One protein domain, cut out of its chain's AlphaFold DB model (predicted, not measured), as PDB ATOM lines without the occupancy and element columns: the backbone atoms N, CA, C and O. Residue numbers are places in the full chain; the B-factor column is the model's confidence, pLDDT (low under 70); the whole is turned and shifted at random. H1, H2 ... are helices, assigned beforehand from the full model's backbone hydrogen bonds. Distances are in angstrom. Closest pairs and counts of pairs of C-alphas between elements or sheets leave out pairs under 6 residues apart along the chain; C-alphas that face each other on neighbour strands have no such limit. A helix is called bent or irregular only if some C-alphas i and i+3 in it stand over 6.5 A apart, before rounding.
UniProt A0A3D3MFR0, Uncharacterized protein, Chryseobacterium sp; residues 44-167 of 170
ATOM      1  N   ALA A  44     288.994 391.871 324.710       89.81
ATOM      2  CA  ALA A  44     290.263 391.466 325.314       89.81
ATOM      3  C   ALA A  44     290.402 389.941 325.481       89.81
ATOM      4  O   ALA A  44     291.515 389.414 325.435       89.81
ATOM      5  N   TYR A  45     289.290 389.219 325.665       90.31
ATOM      6  CA  TYR A  45     289.300 387.760 325.736       90.31
ATOM      7  C   TYR A  45     289.628 387.126 324.384       90.31
ATOM      8  O   TYR A  45     290.335 386.125 324.353       90.31
ATOM      9  N   TYR A  46     289.157 387.693 323.275       89.88
ATOM     10  CA  TYR A  46     289.470 387.186 321.937       89.88
ATOM     11  C   TYR A  46     290.827 387.677 321.430       89.88
ATOM     12  O   TYR A  46     291.508 386.966 320.695       89.88
ATOM     13  N   ASP A  47     291.246 388.876 321.831       92.69
ATOM     14  CA  ASP A  47     292.529 389.464 321.440       92.69
ATOM     15  C   ASP A  47     293.718 388.641 321.964       92.69
ATOM     16  O   ASP A  47     294.714 388.484 321.256       92.69
ATOM     17  N   GLN A  48     293.591 388.008 323.140       92.81
ATOM     18  CA  GLN A  48     294.638 387.130 323.688       92.81
ATOM     19  C   GLN A  48     294.881 385.855 322.850       92.81
ATOM     20  O   GLN A  48     295.913 385.208 323.011       92.81
ATOM     21  N   TYR A  49     293.946 385.500 321.960       90.12
ATOM     22  CA  TYR A  49     294.025 384.340 321.063       90.12
ATOM     23  C   TYR A  49     294.122 384.739 319.581       90.12
ATOM     24  O   TYR A  49     294.023 383.883 318.706       90.12
ATOM     25  N   SER A  50     294.349 386.022 319.284       90.25
ATOM     26  CA  SER A  50     294.415 386.577 317.921       90.25
ATOM     27  C   SER A  50     295.383 385.832 316.992       90.25
ATOM     28  O   SER A  50     295.012 385.523 315.863       90.25
ATOM     29  N   GLN A  51     296.569 385.447 317.476       91.50
ATOM     30  CA  GLN A  51     297.507 384.614 316.710       91.50
ATOM     31  C   GLN A  51     296.902 383.253 316.342       91.50
ATOM     32  O   GLN A  51     297.033 382.812 315.207       91.50
ATOM     33  N   ALA A  52     296.225 382.587 317.282       89.38
ATOM     34  CA  ALA A  52     295.611 381.289 317.021       89.38
ATOM     35  C   ALA A  52     294.465 381.412 316.007       89.38
ATOM     36  O   ALA A  52     294.337 380.568 315.126       89.38
ATOM     37  N   HIS A  53     293.676 382.489 316.087       92.19
ATOM     38  CA  HIS A  53     292.669 382.803 315.075       92.19
ATOM     39  C   HIS A  53     293.312 383.060 313.703       92.19
ATOM     40  O   HIS A  53     292.794 382.603 312.690       92.19
ATOM     41  N   TYR A  54     294.445 383.764 313.651       92.44
ATOM     42  CA  TYR A  54     295.144 384.042 312.398       92.44
ATOM     43  C   TYR A  54     295.704 382.767 311.767       92.44
ATOM     44  O   TYR A  54     295.491 382.518 310.581       92.44
ATOM     45  N   ASP A  55     296.354 381.923 312.567       90.19
ATOM     46  CA  ASP A  55     296.866 380.630 312.120       90.19
ATOM     47  C   ASP A  55     295.729 379.750 311.591       90.19
ATOM     48  O   ASP A  55     295.889 379.089 310.566       90.19
ATOM     49  N   LEU A  56     294.573 379.762 312.261       89.19
ATOM     50  CA  LEU A  56     293.379 379.051 311.817       89.19
ATOM     51  C   LEU A  56     292.883 379.570 310.463       89.19
ATOM     52  O   LEU A  56     292.690 378.774 309.547       89.19
ATOM     53  N   LEU A  57     292.763 380.895 310.300       93.25
ATOM     54  CA  LEU A  57     292.369 381.514 309.032       93.25
ATOM     55  C   LEU A  57     293.303 381.077 307.901       93.25
ATOM     56  O   LEU A  57     292.839 380.597 306.871       93.25
ATOM     57  N   VAL A  58     294.617 381.211 308.096       92.12
ATOM     58  CA  VAL A  58     295.610 380.854 307.075       92.12
ATOM     59  C   VAL A  58     295.503 379.377 306.699       92.12
ATOM     60  O   VAL A  58     295.557 379.048 305.516       92.12
ATOM     61  N   ARG A  59     295.298 378.484 307.673       88.06
ATOM     62  CA  ARG A  59     295.116 377.047 307.415       88.06
ATOM     63  C   ARG A  59     293.873 376.761 306.591       88.06
ATOM     64  O   ARG A  59     293.974 376.055 305.590       88.06
ATOM     65  N   CYS A  60     292.730 377.320 306.982       90.38
ATOM     66  CA  CYS A  60     291.486 377.136 306.249       90.38
ATOM     67  C   CYS A  60     291.602 377.674 304.818       90.38
ATOM     68  O   CYS A  60     291.143 377.021 303.884       90.38
ATOM     69  N   LEU A  61     292.266 378.820 304.626       93.50
ATOM     70  CA  LEU A  61     292.514 379.377 303.298       93.50
ATOM     71  C   LEU A  61     293.432 378.481 302.460       93.50
ATOM     72  O   LEU A  61     293.084 378.178 301.326       93.50
ATOM     73  N   ILE A  62     294.565 378.019 303.001       89.62
ATOM     74  CA  ILE A  62     295.472 377.099 302.288       89.62
ATOM     75  C   ILE A  62     294.728 375.832 301.875       89.62
ATOM     76  O   ILE A  62     294.864 375.375 300.747       89.62
ATOM     77  N   PHE A  63     293.925 375.276 302.777       87.00
ATOM     78  CA  PHE A  63     293.124 374.103 302.469       87.00
ATOM     79  C   PHE A  63     292.140 374.364 301.326       87.00
ATOM     80  O   PHE A  63     292.073 373.597 300.371       87.00
ATOM     81  N   CYS A  64     291.397 375.469 301.400       89.69
ATOM     82  CA  CYS A  64     290.419 375.835 300.381       89.69
ATOM     83  C   CYS A  64     291.065 376.167 299.028       89.69
ATOM     84  O   CYS A  64     290.383 376.124 298.010       89.69
ATOM     85  N   SER A  65     292.368 376.453 299.005       90.44
ATOM     86  CA  SER A  65     293.146 376.748 297.800       90.44
ATOM     87  C   SER A  65     293.685 375.496 297.089       90.44
ATOM     88  O   SER A  65     294.331 375.577 296.038       90.44
ATOM     89  N   PHE A  66     293.412 374.305 297.622       85.50
ATOM     90  CA  PHE A  66     293.843 373.055 297.009       85.50
ATOM     91  C   PHE A  66     293.002 372.665 295.796       85.50
ATOM     92  O   PHE A  66     291.815 372.968 295.694       85.50
ATOM     93  N   ASP A  67     293.657 371.985 294.858       78.25
ATOM     94  CA  ASP A  67     293.020 371.359 293.708       78.25
ATOM     95  C   ASP A  67     292.634 369.904 294.026       78.25
ATOM     96  O   ASP A  67     293.041 369.317 295.034       78.25
ATOM     97  N   ALA A  68     291.861 369.294 293.126       73.50
ATOM     98  CA  ALA A  68     291.411 367.911 293.259       73.50
ATOM     99  C   ALA A  68     292.561 366.886 293.386       73.50
ATOM    100  O   ALA A  68     292.349 365.793 293.912       73.50
ATOM    101  N   GLU A  69     293.776 367.193 292.917       75.00
ATOM    102  CA  GLU A  69     294.925 366.291 293.046       75.00
ATOM    103  C   GLU A  69     295.517 366.328 294.458       75.00
ATOM    104  O   GLU A  69     295.888 365.281 294.994       75.00
ATOM    105  N   LYS A  70     295.555 367.510 295.082       73.50
ATOM    106  CA  LYS A  70     296.029 367.705 296.456       73.50
ATOM    107  C   LYS A  70     295.072 367.167 297.517       73.50
ATOM    108  O   LYS A  70     295.545 366.793 298.587       73.50
ATOM    109  N   PHE A  71     293.770 367.082 297.237       70.69
ATOM    110  CA  PHE A  71     292.797 366.517 298.184       70.69
ATOM    111  C   PHE A  71     292.917 364.995 298.353       70.69
ATOM    112  O   PHE A  71     292.795 364.503 299.473       70.69
ATOM    113  N   LYS A  72     293.238 364.250 297.286       66.38
ATOM    114  CA  LYS A  72     293.345 362.775 297.308       66.38
ATOM    115  C   LYS A  72     294.209 362.196 298.444       66.38
ATOM    116  O   LYS A  72     293.752 361.276 299.110       66.38
ATOM    117  N   PRO A  73     295.438 362.682 298.704       63.84
ATOM    118  CA  PRO A  73     296.255 362.167 299.811       63.84
ATOM    119  C   PRO A  73     295.779 362.606 301.211       63.84
ATOM    120  O   PRO A  73     296.233 362.050 302.213       63.84
ATOM    121  N   ILE A  74     294.902 363.612 301.299       62.75
ATOM    122  CA  ILE A  74     294.396 364.181 302.561       62.75
ATOM    123  C   ILE A  74     293.115 363.465 303.001       62.75
ATOM    124  O   ILE A  74     292.937 363.239 304.197       62.75
ATOM    125  N   GLU A  75     292.279 363.049 302.045       56.78
ATOM    126  CA  GLU A  75     291.055 362.259 302.258       56.78
ATOM    127  C   GLU A  75     291.314 360.994 303.100       56.78
ATOM    128  O   GLU A  75     290.490 360.598 303.919       56.78
ATOM    129  N   GLU A  76     292.504 360.398 302.974       56.69
ATOM    130  CA  GLU A  76     292.890 359.198 303.726       56.69
ATOM    131  C   GLU A  76     293.304 359.472 305.189       56.69
ATOM    132  O   GLU A  76     293.361 358.533 305.982       56.69
ATOM    133  N   ASN A  77     293.603 360.726 305.570       53.34
ATOM    134  CA  ASN A  77     294.254 361.053 306.849       53.34
ATOM    135  C   ASN A  77     293.563 362.145 307.691       53.34
ATOM    136  O   ASN A  77     293.942 362.313 308.852       53.34
ATOM    137  N   LEU A  78     292.562 362.864 307.167       56.34
ATOM    138  CA  LEU A  78     291.843 363.913 307.904       56.34
ATOM    139  C   LEU A  78     290.332 363.698 307.962       56.34
ATOM    140  O   LEU A  78     289.687 363.426 306.955       56.34
ATOM    141  N   SER A  79     289.746 363.969 309.128       54.31
ATOM    142  CA  SER A  79     288.317 364.265 309.235       54.31
ATOM    143  C   SER A  79     288.076 365.686 308.714       54.31
ATOM    144  O   SER A  79     288.243 366.677 309.412       54.31
ATOM    145  N   LEU A  80     287.706 365.802 307.441       56.19
ATOM    146  CA  LEU A  80     287.518 367.088 306.748       56.19
ATOM    147  C   LEU A  80     286.330 367.903 307.294       56.19
ATOM    148  O   LEU A  80     286.230 369.107 307.057       56.19
ATOM    149  N   ARG A  81     285.467 367.258 308.092       58.38
ATOM    150  CA  ARG A  81     284.361 367.885 308.832       58.38
ATOM    151  C   ARG A  81     284.835 369.010 309.758       58.38
ATOM    152  O   ARG A  81     284.084 369.944 310.029       58.38
ATOM    153  N   ASP A  82     286.083 368.934 310.195       70.69
ATOM    154  CA  ASP A  82     286.670 369.874 311.139       70.69
ATOM    155  C   ASP A  82     286.960 371.240 310.493       70.69
ATOM    156  O   ASP A  82     286.868 372.265 311.159       70.69
ATOM    157  N   ILE A  83     287.179 371.297 309.174       80.81
ATOM    158  CA  ILE A  83     287.513 372.550 308.474       80.81
ATOM    159  C   ILE A  83     286.285 373.431 308.249       80.81
ATOM    160  O   ILE A  83     286.367 374.645 308.429       80.81
ATOM    161  N   GLY A  84     285.139 372.838 307.894       83.50
ATOM    162  CA  GLY A  84     283.875 373.577 307.822       83.50
ATOM    163  C   GLY A  84     283.500 374.171 309.186       83.50
ATOM    164  O   GLY A  84     283.181 375.354 309.285       83.50
ATOM    165  N   SER A  85     283.651 373.378 310.253       84.56
ATOM    166  CA  SER A  85     283.440 373.830 311.635       84.56
ATOM    167  C   SER A  85     284.422 374.936 312.048       84.56
ATOM    168  O   SER A  85     284.023 375.923 312.667       84.56
ATOM    169  N   ASP A  86     285.700 374.809 311.685       87.88
ATOM    170  CA  ASP A  86     286.721 375.822 311.953       87.88
ATOM    171  C   ASP A  86     286.425 377.141 311.236       87.88
ATOM    172  O   ASP A  86     286.578 378.208 311.835       87.88
ATOM    173  N   LEU A  87     285.958 377.088 309.984       89.88
ATOM    174  CA  LEU A  87     285.525 378.266 309.233       89.88
ATOM    175  C   LEU A  87     284.340 378.955 309.915       89.88
ATOM    176  O   LEU A  87     284.400 380.160 310.170       89.88
ATOM    177  N   ASP A  88     283.300 378.202 310.273       88.31
ATOM    178  CA  ASP A  88     282.135 378.738 310.988       88.31
ATOM    179  C   ASP A  88     282.542 379.387 312.317       88.31
ATOM    180  O   ASP A  88     282.118 380.500 312.646       88.31
ATOM    181  N   SER A  89     283.423 378.713 313.055       86.94
ATOM    182  CA  SER A  89     283.985 379.167 314.324       86.94
ATOM    183  C   SER A  89     284.812 380.443 314.163       86.94
ATOM    184  O   SER A  89     284.671 381.363 314.969       86.94
ATOM    185  N   LEU A  90     285.660 380.530 313.134       89.38
ATOM    186  CA  LEU A  90     286.491 381.696 312.828       89.38
ATOM    187  C   LEU A  90     285.646 382.919 312.460       89.38
ATOM    188  O   LEU A  90     285.972 384.047 312.835       89.38
ATOM    189  N   PHE A  91     284.545 382.686 311.749       89.69
ATOM    190  CA  PHE A  91     283.625 383.723 311.310       89.69
ATOM    191  C   PHE A  91     282.605 384.165 312.370       89.69
ATOM    192  O   PHE A  91     281.706 384.963 312.047       89.69
ATOM    193  N   ASP A  92     282.777 383.727 313.622       84.69
ATOM    194  CA  ASP A  92     282.255 384.425 314.796       84.69
ATOM    195  C   ASP A  92     282.814 385.858 314.816       84.69
ATOM    196  O   ASP A  92     284.027 386.088 314.747       84.69
ATOM    197  N   GLY A  93     281.918 386.844 314.897       82.56
ATOM    198  CA  GLY A  93     282.245 388.258 314.717       82.56
ATOM    199  C   GLY A  93     283.367 388.738 315.638       82.56
ATOM    200  O   GLY A  93     284.205 389.532 315.218       82.56
ATOM    201  N   ASN A  94     283.451 388.204 316.857       89.81
ATOM    202  CA  ASN A  94     284.474 388.611 317.817       89.81
ATOM    203  C   ASN A  94     285.879 388.089 317.474       89.81
ATOM    204  O   ASN A  94     286.866 388.792 317.708       89.81
ATOM    205  N   LYS A  95     285.988 386.876 316.912       92.06
ATOM    206  CA  LYS A  95     287.278 386.308 316.487       92.06
ATOM    207  C   LYS A  95     287.805 387.033 315.260       92.06
ATOM    208  O   LYS A  95     288.971 387.419 315.238       92.06
ATOM    209  N   MET A  96     286.936 387.287 314.283       92.88
ATOM    210  CA  MET A  96     287.327 388.015 313.081       92.88
ATOM    211  C   MET A  96     287.664 389.486 313.373       92.88
ATOM    212  O   MET A  96     288.675 389.982 312.883       92.88
ATOM    213  N   GLU A  97     286.903 390.181 314.226       94.31
ATOM    214  CA  GLU A  97     287.260 391.555 314.616       94.31
ATOM    215  C   GLU A  97     288.561 391.626 315.426       94.31
ATOM    216  O   GLU A  97     289.310 392.593 315.282       94.31
ATOM    217  N   SER A  98     288.888 390.590 316.208       95.31
ATOM    218  CA  SER A  98     290.190 390.471 316.882       95.31
ATOM    219  C   SER A  98     291.361 390.484 315.886       95.31
ATOM    220  O   SER A  98     292.359 391.163 316.136       95.31
ATOM    221  N   LEU A  99     291.230 389.848 314.714       95.75
ATOM    222  CA  LEU A  99     292.269 389.881 313.673       95.75
ATOM    223  C   LEU A  99     292.536 391.297 313.153       95.75
ATOM    224  O   LEU A  99     293.691 391.675 312.959       95.75
ATOM    225  N   PHE A 100     291.481 392.093 312.962       95.62
ATOM    226  CA  PHE A 100     291.609 393.473 312.494       95.62
ATOM    227  C   PHE A 100     292.120 394.413 313.587       95.62
ATOM    228  O   PHE A 100     292.931 395.291 313.307       95.62
ATOM    229  N   ARG A 101     291.650 394.262 314.834       95.00
ATOM    230  CA  ARG A 101     292.099 395.101 315.963       95.00
ATOM    231  C   ARG A 101     293.575 394.911 316.285       95.00
ATOM    232  O   ARG A 101     294.228 395.874 316.666       95.00
ATOM    233  N   ASN A 102     294.073 393.684 316.140       95.56
ATOM    234  CA  ASN A 102     295.465 393.331 316.416       95.56
ATOM    235  C   ASN A 102     296.351 393.371 315.160       95.56
ATOM    236  O   ASN A 102     297.474 392.882 315.204       95.56
ATOM    237  N   GLU A 103     295.859 393.940 314.051       94.31
ATOM    238  CA  GLU A 103     296.626 394.176 312.817       94.31
ATOM    239  C   GLU A 103     297.201 392.905 312.154       94.31
ATOM    240  O   GLU A 103     298.123 392.981 311.344       94.31
ATOM    241  N   PHE A 104     296.630 391.728 312.440       93.19
ATOM    242  CA  PHE A 104     296.980 390.474 311.758       93.19
ATOM    243  C   PHE A 104     296.469 390.435 310.319       93.19
ATOM    244  O   PHE A 104     297.073 389.811 309.447       93.19
ATOM    245  N   VAL A 105     295.334 391.088 310.078       93.56
ATOM    246  CA  VAL A 105     294.732 391.237 308.757       93.56
ATOM    247  C   VAL A 105     294.400 392.704 308.558       93.56
ATOM    248  O   VAL A 105     293.830 393.350 309.440       93.56
ATOM    249  N   GLU A 106     294.731 393.247 307.390       93.81
ATOM    250  CA  GLU A 106     294.330 394.606 307.055       93.81
ATOM    251  C   GLU A 106     292.803 394.703 306.935       93.81
ATOM    252  O   GLU A 106     292.147 393.872 306.305       93.81
ATOM    253  N   ARG A 107     292.210 395.767 307.486       94.50
ATOM    254  CA  ARG A 107     290.754 395.979 307.415       94.50
ATOM    255  C   ARG A 107     290.241 396.131 305.973       94.50
ATOM    256  O   ARG A 107     289.069 395.875 305.712       94.50
ATOM    257  N   SER A 108     291.114 396.500 305.033       95.00
ATOM    258  CA  SER A 108     290.851 396.521 303.586       95.00
ATOM    259  C   SER A 108     290.418 395.155 303.031       95.00
ATOM    260  O   SER A 108     289.639 395.116 302.082       95.00
ATOM    261  N   VAL A 109     290.854 394.052 303.650       94.88
ATOM    262  CA  VAL A 109     290.579 392.665 303.234       94.88
ATOM    263  C   VAL A 109     289.201 392.174 303.717       94.88
ATOM    264  O   VAL A 109     288.656 391.202 303.192       94.88
ATOM    265  N   GLN A 110     288.577 392.870 304.677       95.00
ATOM    266  CA  GLN A 110     287.297 392.477 305.286       95.00
ATOM    267  C   GLN A 110     286.181 392.149 304.273       95.00
ATOM    268  O   GLN A 110     285.527 391.119 304.446       95.00
ATOM    269  N   PRO A 111     285.946 392.936 303.202       95.75
ATOM    270  CA  PRO A 111     284.912 392.612 302.221       95.75
ATOM    271  C   PRO A 111     285.136 391.260 301.535       95.75
ATOM    272  O   PRO A 111     284.174 390.533 301.294       95.75
ATOM    273  N   LYS A 112     286.396 390.898 301.260       95.94
ATOM    274  CA  LYS A 112     286.747 389.632 300.609       95.94
ATOM    275  C   LYS A 112     286.612 388.449 301.567       95.94
ATOM    276  O   LYS A 112     286.066 387.424 301.176       95.94
ATOM    277  N   LEU A 113     286.985 388.617 302.837       95.81
ATOM    278  CA  LEU A 113     286.726 387.611 303.877       95.81
ATOM    279  C   LEU A 113     285.226 387.355 304.078       95.81
ATOM    280  O   LEU A 113     284.814 386.211 304.241       95.81
ATOM    281  N   LEU A 114     284.397 388.401 304.025       94.94
ATOM    282  CA  LEU A 114     282.941 388.251 304.093       94.94
ATOM    283  C   LEU A 114     282.369 387.571 302.846       94.94
ATOM    284  O   LEU A 114     281.444 386.772 302.965       94.94
ATOM    285  N   HIS A 115     282.912 387.862 301.662       95.62
ATOM    286  CA  HIS A 115     282.541 387.137 300.451       95.62
ATOM    287  C   HIS A 115     282.885 385.651 300.578       95.62
ATOM    288  O   HIS A 115     282.008 384.814 300.382       95.62
ATOM    289  N   PHE A 116     284.115 385.342 300.993       95.94
ATOM    290  CA  PHE A 116     284.577 383.979 301.220       95.94
ATOM    291  C   PHE A 116     283.672 383.228 302.204       95.94
ATOM    292  O   PHE A 116     283.152 382.176 301.847       95.94
ATOM    293  N   LYS A 117     283.372 383.829 303.367       94.88
ATOM    294  CA  LYS A 117     282.411 383.301 304.351       94.88
ATOM    295  C   LYS A 117     281.076 382.921 303.714       94.88
ATOM    296  O   LYS A 117     280.533 381.856 304.002       94.88
ATOM    297  N   ASN A 118     280.521 383.813 302.894       94.12
ATOM    298  CA  ASN A 118     279.216 383.584 302.286       94.12
ATOM    299  C   ASN A 118     279.259 382.371 301.354       94.12
ATOM    300  O   ASN A 118     278.405 381.500 301.478       94.12
ATOM    301  N   VAL A 119     280.270 382.272 300.488       93.56
ATOM    302  CA  VAL A 119     280.380 381.138 299.558       93.56
ATOM    303  C   VAL A 119     280.638 379.829 300.310       93.56
ATOM    304  O   VAL A 119     280.000 378.823 300.017       93.56
ATOM    305  N   THR A 120     281.495 379.830 301.339       92.75
ATOM    306  CA  THR A 120     281.748 378.625 302.148       92.75
ATOM    307  C   THR A 120     280.520 378.177 302.943       92.75
ATOM    308  O   THR A 120     280.354 376.984 303.170       92.75
ATOM    309  N   SER A 121     279.625 379.099 303.322       91.50
ATOM    310  CA  SER A 121     278.378 378.764 304.035       91.50
ATOM    311  C   SER A 121     277.339 378.030 303.173       91.50
ATOM    312  O   SER A 121     276.397 377.447 303.704       91.50
ATOM    313  N   GLU A 122     277.510 378.032 301.847       91.44
ATOM    314  CA  GLU A 122     276.679 377.269 300.909       91.44
ATOM    315  C   GLU A 122     277.129 375.806 300.757       91.44
ATOM    316  O   GLU A 122     276.458 375.027 300.073       91.44
ATOM    317  N   ILE A 123     278.257 375.427 301.368       88.94
ATOM    318  CA  ILE A 123     278.789 374.063 301.355       88.94
ATOM    319  C   ILE A 123     278.263 373.315 302.579       88.94
ATOM    320  O   ILE A 123     278.526 373.687 303.723       88.94
ATOM    321  N   SER A 124     277.514 372.241 302.345       86.62
ATOM    322  CA  SER A 124     276.995 371.395 303.418       86.62
ATOM    323  C   SER A 124     278.093 370.559 304.079       86.62
ATOM    324  O   SER A 124     279.108 370.232 303.464       86.62
ATOM    325  N   GLU A 125     277.868 370.126 305.324       81.25
ATOM    326  CA  GLU A 125     278.814 369.264 306.055       81.25
ATOM    327  C   GLU A 125     279.222 368.004 305.272       81.25
ATOM    328  O   GLU A 125     280.371 367.582 305.347       81.25
ATOM    329  N   SER A 126     278.304 367.402 304.508       79.50
ATOM    330  CA  SER A 126     278.594 366.221 303.682       79.50
ATOM    331  C   SER A 126     279.435 366.530 302.446       79.50
ATOM    332  O   SER A 126     280.129 365.649 301.944       79.50
ATOM    333  N   GLU A 127     279.377 367.760 301.939       82.44
ATOM    334  CA  GLU A 127     280.188 368.196 300.799       82.44
ATOM    335  C   GLU A 127     281.625 368.506 301.229       82.44
ATOM    336  O   GLU A 127     282.549 368.240 300.466       82.44
ATOM    337  N   TRP A 128     281.832 368.951 302.476       81.56
ATOM    338  CA  TRP A 128     283.163 369.071 303.086       81.56
ATOM    339  C   TRP A 128     283.894 367.730 303.223       81.56
ATOM    340  O   TRP A 128     285.112 367.721 303.357       81.56
ATOM    341  N   LEU A 129     283.184 366.596 303.178       72.50
ATOM    342  CA  LEU A 129     283.796 365.262 303.191       72.50
ATOM    343  C   LEU A 129     284.339 364.833 301.822       72.50
ATOM    344  O   LEU A 129     285.004 363.810 301.747       72.50
ATOM    345  N   PHE A 130     284.039 365.571 300.747       72.31
ATOM    346  CA  PHE A 130     284.433 365.279 299.359       72.31
ATOM    347  C   PHE A 130     284.009 363.907 298.800       72.31
ATOM    348  O   PHE A 130     284.179 363.655 297.613       72.31
ATOM    349  N   GLU A 131     283.328 363.068 299.586       68.88
ATOM    350  CA  GLU A 131     282.743 361.795 299.137       68.88
ATOM    351  C   GLU A 131     281.646 361.984 298.073       68.88
ATOM    352  O   GLU A 131     281.332 361.070 297.310       68.88
ATOM    353  N   SER A 132     281.017 363.164 298.053       69.75
ATOM    354  CA  SER A 132     279.816 363.456 297.260       69.75
ATOM    355  C   SER A 132     279.978 364.594 296.246       69.75
ATOM    356  O   SER A 132     279.041 364.868 295.495       69.75
ATOM    357  N   VAL A 133     281.155 365.229 296.190       73.62
ATOM    358  CA  VAL A 133     281.430 366.401 295.349       73.62
ATOM    359  C   VAL A 133     282.661 366.171 294.483       73.62
ATOM    360  O   VAL A 133     283.725 365.797 294.965       73.62
ATOM    361  N   ASP A 134     282.528 366.483 293.197       79.50
ATOM    362  CA  ASP A 134     283.672 366.634 292.304       79.50
ATOM    363  C   ASP A 134     284.166 368.087 292.345       79.50
ATOM    364  O   ASP A 134     283.657 368.964 291.645       79.50
ATOM    365  N   VAL A 135     285.182 368.334 293.175       77.25
ATOM    366  CA  VAL A 135     285.788 369.663 293.386       77.25
ATOM    367  C   VAL A 135     286.283 370.288 292.080       77.25
ATOM    368  O   VAL A 135     286.303 371.508 291.943       77.25
ATOM    369  N   ALA A 136     286.668 369.470 291.093       77.69
ATOM    370  CA  ALA A 136     287.166 369.976 289.817       77.69
ATOM    371  C   ALA A 136     286.053 370.576 288.940       77.69
ATOM    372  O   ALA A 136     286.328 371.429 288.087       77.69
ATOM    373  N   SER A 137     284.805 370.137 289.118       84.44
ATOM    374  CA  SER A 137     283.671 370.568 288.297       84.44
ATOM    375  C   SER A 137     282.656 371.442 289.035       84.44
ATOM    376  O   SER A 137     281.917 372.165 288.365       84.44
ATOM    377  N   ASP A 138     282.649 371.457 290.370       88.19
ATOM    378  CA  ASP A 138     281.752 372.307 291.158       88.19
ATOM    379  C   ASP A 138     282.180 373.789 291.119       88.19
ATOM    380  O   ASP A 138     283.264 374.173 291.556       88.19
ATOM    381  N   GLU A 139     281.303 374.644 290.589       90.69
ATOM    382  CA  GLU A 139     281.563 376.083 290.441       90.69
ATOM    383  C   GLU A 139     281.723 376.812 291.784       90.69
ATOM    384  O   GLU A 139     282.507 377.757 291.866       90.69
ATOM    385  N   ARG A 140     281.044 376.376 292.857       91.81
ATOM    386  CA  ARG A 140     281.212 376.987 294.189       91.81
ATOM    387  C   ARG A 140     282.617 376.725 294.707       91.81
ATOM    388  O   ARG A 140     283.252 377.635 295.228       91.81
ATOM    389  N   TRP A 141     283.126 375.511 294.509       89.69
ATOM    390  CA  TRP A 141     284.483 375.151 294.913       89.69
ATOM    391  C   TRP A 141     285.556 375.892 294.127       89.69
ATOM    392  O   TRP A 141     286.551 376.301 294.719       89.69
ATOM    393  N   LYS A 142     285.336 376.154 292.834       90.69
ATOM    394  CA  LYS A 142     286.220 377.036 292.055       90.69
ATOM    395  C   LYS A 142     286.251 378.448 292.632       90.69
ATOM    396  O   LYS A 142     287.327 378.982 292.862       90.69
ATOM    397  N   ILE A 143     285.084 379.020 292.945       94.44
ATOM    398  CA  ILE A 143     284.993 380.352 293.563       94.44
ATOM    399  C   ILE A 143     285.689 380.373 294.932       94.44
ATOM    400  O   ILE A 143     286.416 381.320 295.231       94.44
ATOM    401  N   ILE A 144     285.487 379.341 295.758       93.88
ATOM    402  CA  ILE A 144     286.155 379.182 297.059       93.88
ATOM    403  C   ILE A 144     287.672 379.141 296.875       93.88
ATOM    404  O   ILE A 144     288.380 379.874 297.564       93.88
ATOM    405  N   ASN A 145     288.161 378.338 295.930       93.19
ATOM    406  CA  ASN A 145     289.583 378.198 295.634       93.19
ATOM    407  C   ASN A 145     290.209 379.520 295.180       93.19
ATOM    408  O   ASN A 145     291.159 379.994 295.806       93.19
ATOM    409  N   ASP A 146     289.621 380.154 294.164       94.31
ATOM    410  CA  ASP A 146     290.106 381.421 293.615       94.31
ATOM    411  C   ASP A 146     290.118 382.512 294.697       94.31
ATOM    412  O   ASP A 146     291.117 383.207 294.895       94.31
ATOM    413  N   THR A 147     289.032 382.618 295.472       96.25
ATOM    414  CA  THR A 147     288.929 383.599 296.563       96.25
ATOM    415  C   THR A 147     289.958 383.326 297.663       96.25
ATOM    416  O   THR A 147     290.529 384.270 298.215       96.25
ATOM    417  N   ALA A 148     290.227 382.056 297.985       95.50
ATOM    418  CA  ALA A 148     291.233 381.683 298.971       95.50
ATOM    419  C   ALA A 148     292.655 382.039 298.511       95.50
ATOM    420  O   ALA A 148     293.413 382.620 299.291       95.50
ATOM    421  N   GLU A 149     293.016 381.764 297.253       94.50
ATOM    422  CA  GLU A 149     294.322 382.160 296.704       94.50
ATOM    423  C   GLU A 149     294.494 383.681 296.664       94.50
ATOM    424  O   GLU A 149     295.564 384.202 297.007       94.50
ATOM    425  N   GLU A 150     293.444 384.417 296.296       95.69
ATOM    426  CA  GLU A 150     293.462 385.877 296.337       95.69
ATOM    427  C   GLU A 150     293.680 386.403 297.760       95.69
ATOM    428  O   GLU A 150     294.528 387.273 297.963       95.69
ATOM    429  N   LEU A 151     292.966 385.860 298.752       96.56
ATOM    430  CA  LEU A 151     293.122 386.232 300.160       96.56
ATOM    431  C   LEU A 151     294.534 385.939 300.673       96.56
ATOM    432  O   LEU A 151     295.163 386.811 301.268       96.56
ATOM    433  N   LEU A 152     295.073 384.749 300.398       95.00
ATOM    434  CA  LEU A 152     296.445 384.390 300.774       95.00
ATOM    435  C   LEU A 152     297.477 385.318 300.127       95.00
ATOM    436  O   LEU A 152     298.498 385.638 300.743       95.00
ATOM    437  N   THR A 153     297.219 385.755 298.895       93.50
ATOM    438  CA  THR A 153     298.076 386.692 298.165       93.50
ATOM    439  C   THR A 153     298.011 388.098 298.760       93.50
ATOM    440  O   THR A 153     299.059 388.689 299.017       93.50
ATOM    441  N   GLU A 154     296.813 388.622 299.035       94.00
ATOM    442  CA  GLU A 154     296.619 389.933 299.677       94.00
ATOM    443  C   GLU A 154     297.197 389.974 301.095       94.00
ATOM    444  O   GLU A 154     297.789 390.973 301.495       94.00
ATOM    445  N   MET A 155     297.115 388.861 301.825       92.62
ATOM    446  CA  MET A 155     297.733 388.688 303.142       92.62
ATOM    447  C   MET A 155     299.251 388.429 303.074       92.62
ATOM    448  O   MET A 155     299.885 388.232 304.109       92.62
ATOM    449  N   ASN A 156     299.852 388.418 301.874       91.75
ATOM    450  CA  ASN A 156     301.277 388.165 301.630       91.75
ATOM    451  C   ASN A 156     301.791 386.850 302.255       91.75
ATOM    452  O   ASN A 156     302.964 386.719 302.622       91.75
ATOM    453  N   ILE A 157     300.925 385.840 302.345       90.25
ATOM    454  CA  ILE A 157     301.332 384.483 302.691       90.25
ATOM    455  C   ILE A 157     302.047 383.917 301.471       90.25
ATOM    456  O   ILE A 157     301.524 383.980 300.359       90.25
ATOM    457  N   LYS A 158     303.238 383.340 301.642       82.25
ATOM    458  CA  LYS A 158     304.019 382.750 300.533       82.25
ATOM    459  C   LYS A 158     304.054 381.230 300.565       82.25
ATOM    460  O   LYS A 158     304.161 380.593 299.523       82.25
ATOM    461  N   GLU A 159     303.954 380.654 301.753       82.38
ATOM    462  CA  GLU A 159     303.952 379.210 301.935       82.38
ATOM    463  C   GLU A 159     302.521 378.688 301.791       82.38
ATOM    464  O   GLU A 159     301.605 379.146 302.467       82.38
ATOM    465  N   ARG A 160     302.323 377.773 300.837       74.25
ATOM    466  CA  ARG A 160     301.051 377.066 300.589       74.25
ATOM    467  C   ARG A 160     301.109 375.607 301.049       74.25
ATOM    468  O   ARG A 160     300.157 374.858 300.872       74.25
ATOM    469  N   GLY A 161     302.264 375.178 301.556       68.75
ATOM    470  CA  GLY A 161     302.455 373.832 302.070       68.75
ATOM    471  C   GLY A 161     301.924 373.760 303.489       68.75
ATOM    472  O   GLY A 161     302.415 374.474 304.359       68.75
ATOM    473  N   PHE A 162     300.947 372.894 303.720       66.38
ATOM    474  CA  PHE A 162     300.485 372.578 305.060       66.38
ATOM    475  C   PHE A 162     300.504 371.063 305.247       66.38
ATOM    476  O   PHE A 162     299.969 370.326 304.418       66.38
ATOM    477  N   ASP A 163     301.172 370.604 306.306       66.62
ATOM    478  CA  ASP A 163     301.186 369.190 306.670       66.62
ATOM    479  C   ASP A 163     299.950 368.882 307.512       66.62
ATOM    480  O   ASP A 163     299.923 369.067 308.732       66.62
ATOM    481  N   PHE A 164     298.907 368.425 306.830       62.09
ATOM    482  CA  PHE A 164     297.654 368.065 307.468       62.09
ATOM    483  C   PHE A 164     297.806 366.861 308.414       62.09
ATOM    484  O   PHE A 164     297.042 366.760 309.363       62.09
ATOM    485  N   ALA A 165     298.843 366.021 308.303       58.78
ATOM    486  CA  ALA A 165     299.057 364.934 309.267       58.78
ATOM    487  C   ALA A 165     299.306 365.432 310.709       58.78
ATOM    488  O   ALA A 165     299.208 364.659 311.662       58.78
ATOM    489  N   LEU A 166     299.623 366.722 310.880       57.75
ATOM    490  CA  LEU A 166     299.821 367.384 312.172       57.75
ATOM    491  C   LEU A 166     298.619 368.240 312.608       57.75
ATOM    492  O   LEU A 166     298.695 368.932 313.627       57.75
ATOM    493  N   TYR A 167     297.530 368.236 311.840       61.06
ATOM    494  CA  TYR A 167     296.353 369.042 312.126       61.06
ATOM    495  C   TYR A 167     295.553 368.467 313.301       61.06
ATOM    496  O   TYR A 167     295.255 367.276 313.361       61.06
TER     497      TYR A 167
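This is residues 44 to 167 of the 170 residues of an uncharacterized protein of Chryseobacterium sp (UniProt A0A3D3MFR0). Helix H2 runs through the middle of a helical body, with H4 and H5 packed one after the other along it and the hairpin of H6 and H7 crossing it with H7. H1 and H3 sit near opposite ends of the long axis, and a long loop, residues 121 to 138, makes much of the H3 end. The printed part has 124 residues with seven named helices, H1 to H7 in order, and no named strand; the class is all helix. It is compact, with a radius of gyration of the C-alphas of 14.1 A, and spans 40 by 28 by 27 A.

Start at H1, residues 44 to 47, which touches H5, residues 93 to 101; their closest C-alphas, Asp 47 and Ser 98, are 5.2 A apart. Next comes the hub, H2, residues 50 to 64, which meets H1 only through their link. With residues 50 to 54 alone H2 touches H5, about perpendicular at 74 degrees; the closest C-alphas are Ser 50 and Leu 99, 5.8 A. H3, residues 68 to 75, touches no helix. H4, residues 81 to 90, touches H2 at a steep tilt of 45 degrees, opposite ways; the closest C-alphas are Cys 60 and Ile 83, 6.5 A. H6, residues 107 to 120, and H7, residues 139 to 154, form a helical hairpin: they touch at a shallow tilt of 20 degrees, opposite ways, and the closest C-alphas are Phe 116 and Thr 147, 6.4 A. With residues 58 to 64 alone H2 touches H7 at a steep tilt of 45 degrees, opposite ways; the closest C-alphas are Leu 61 and Ala 148, 5.1 A. Helix packing is mostly crossed, and H2 and H6 are apart. Every O i to N i+4 pair is within hydrogen-bond range in H2, H4 and H7, against 4 of 5 in H5, 8 of 10 in H6 and 1 of 4 in H3, which has 1 of 5 O i to N i+3 pairs within range; H1 is too short for an i+4 pair.

Find C-alpha 44 at (290.263, 391.466, 325.314), where H1 begins. H2 starts at C-alpha 50, (294.415, 386.577, 317.921), and runs 21.0 A. H3, H4 and H5 measure 10.6, 14.5 and 12.1 A. H6 runs 20.2 A and is irregular, with C-alphas 108 and 111 7.2 A apart. H7 runs 22.4 A and ends at C-alpha 154, (296.619, 389.933, 299.677).

The C-alphas farthest apart, Ala 44 and Ser 137, are 43.0 A apart. The printed part has no cut; the link from H6 to H7 is long, and the other links are tight. Look for pLDDT under 70 at residues 72 to 81, 131 to 132 and 161 to 167.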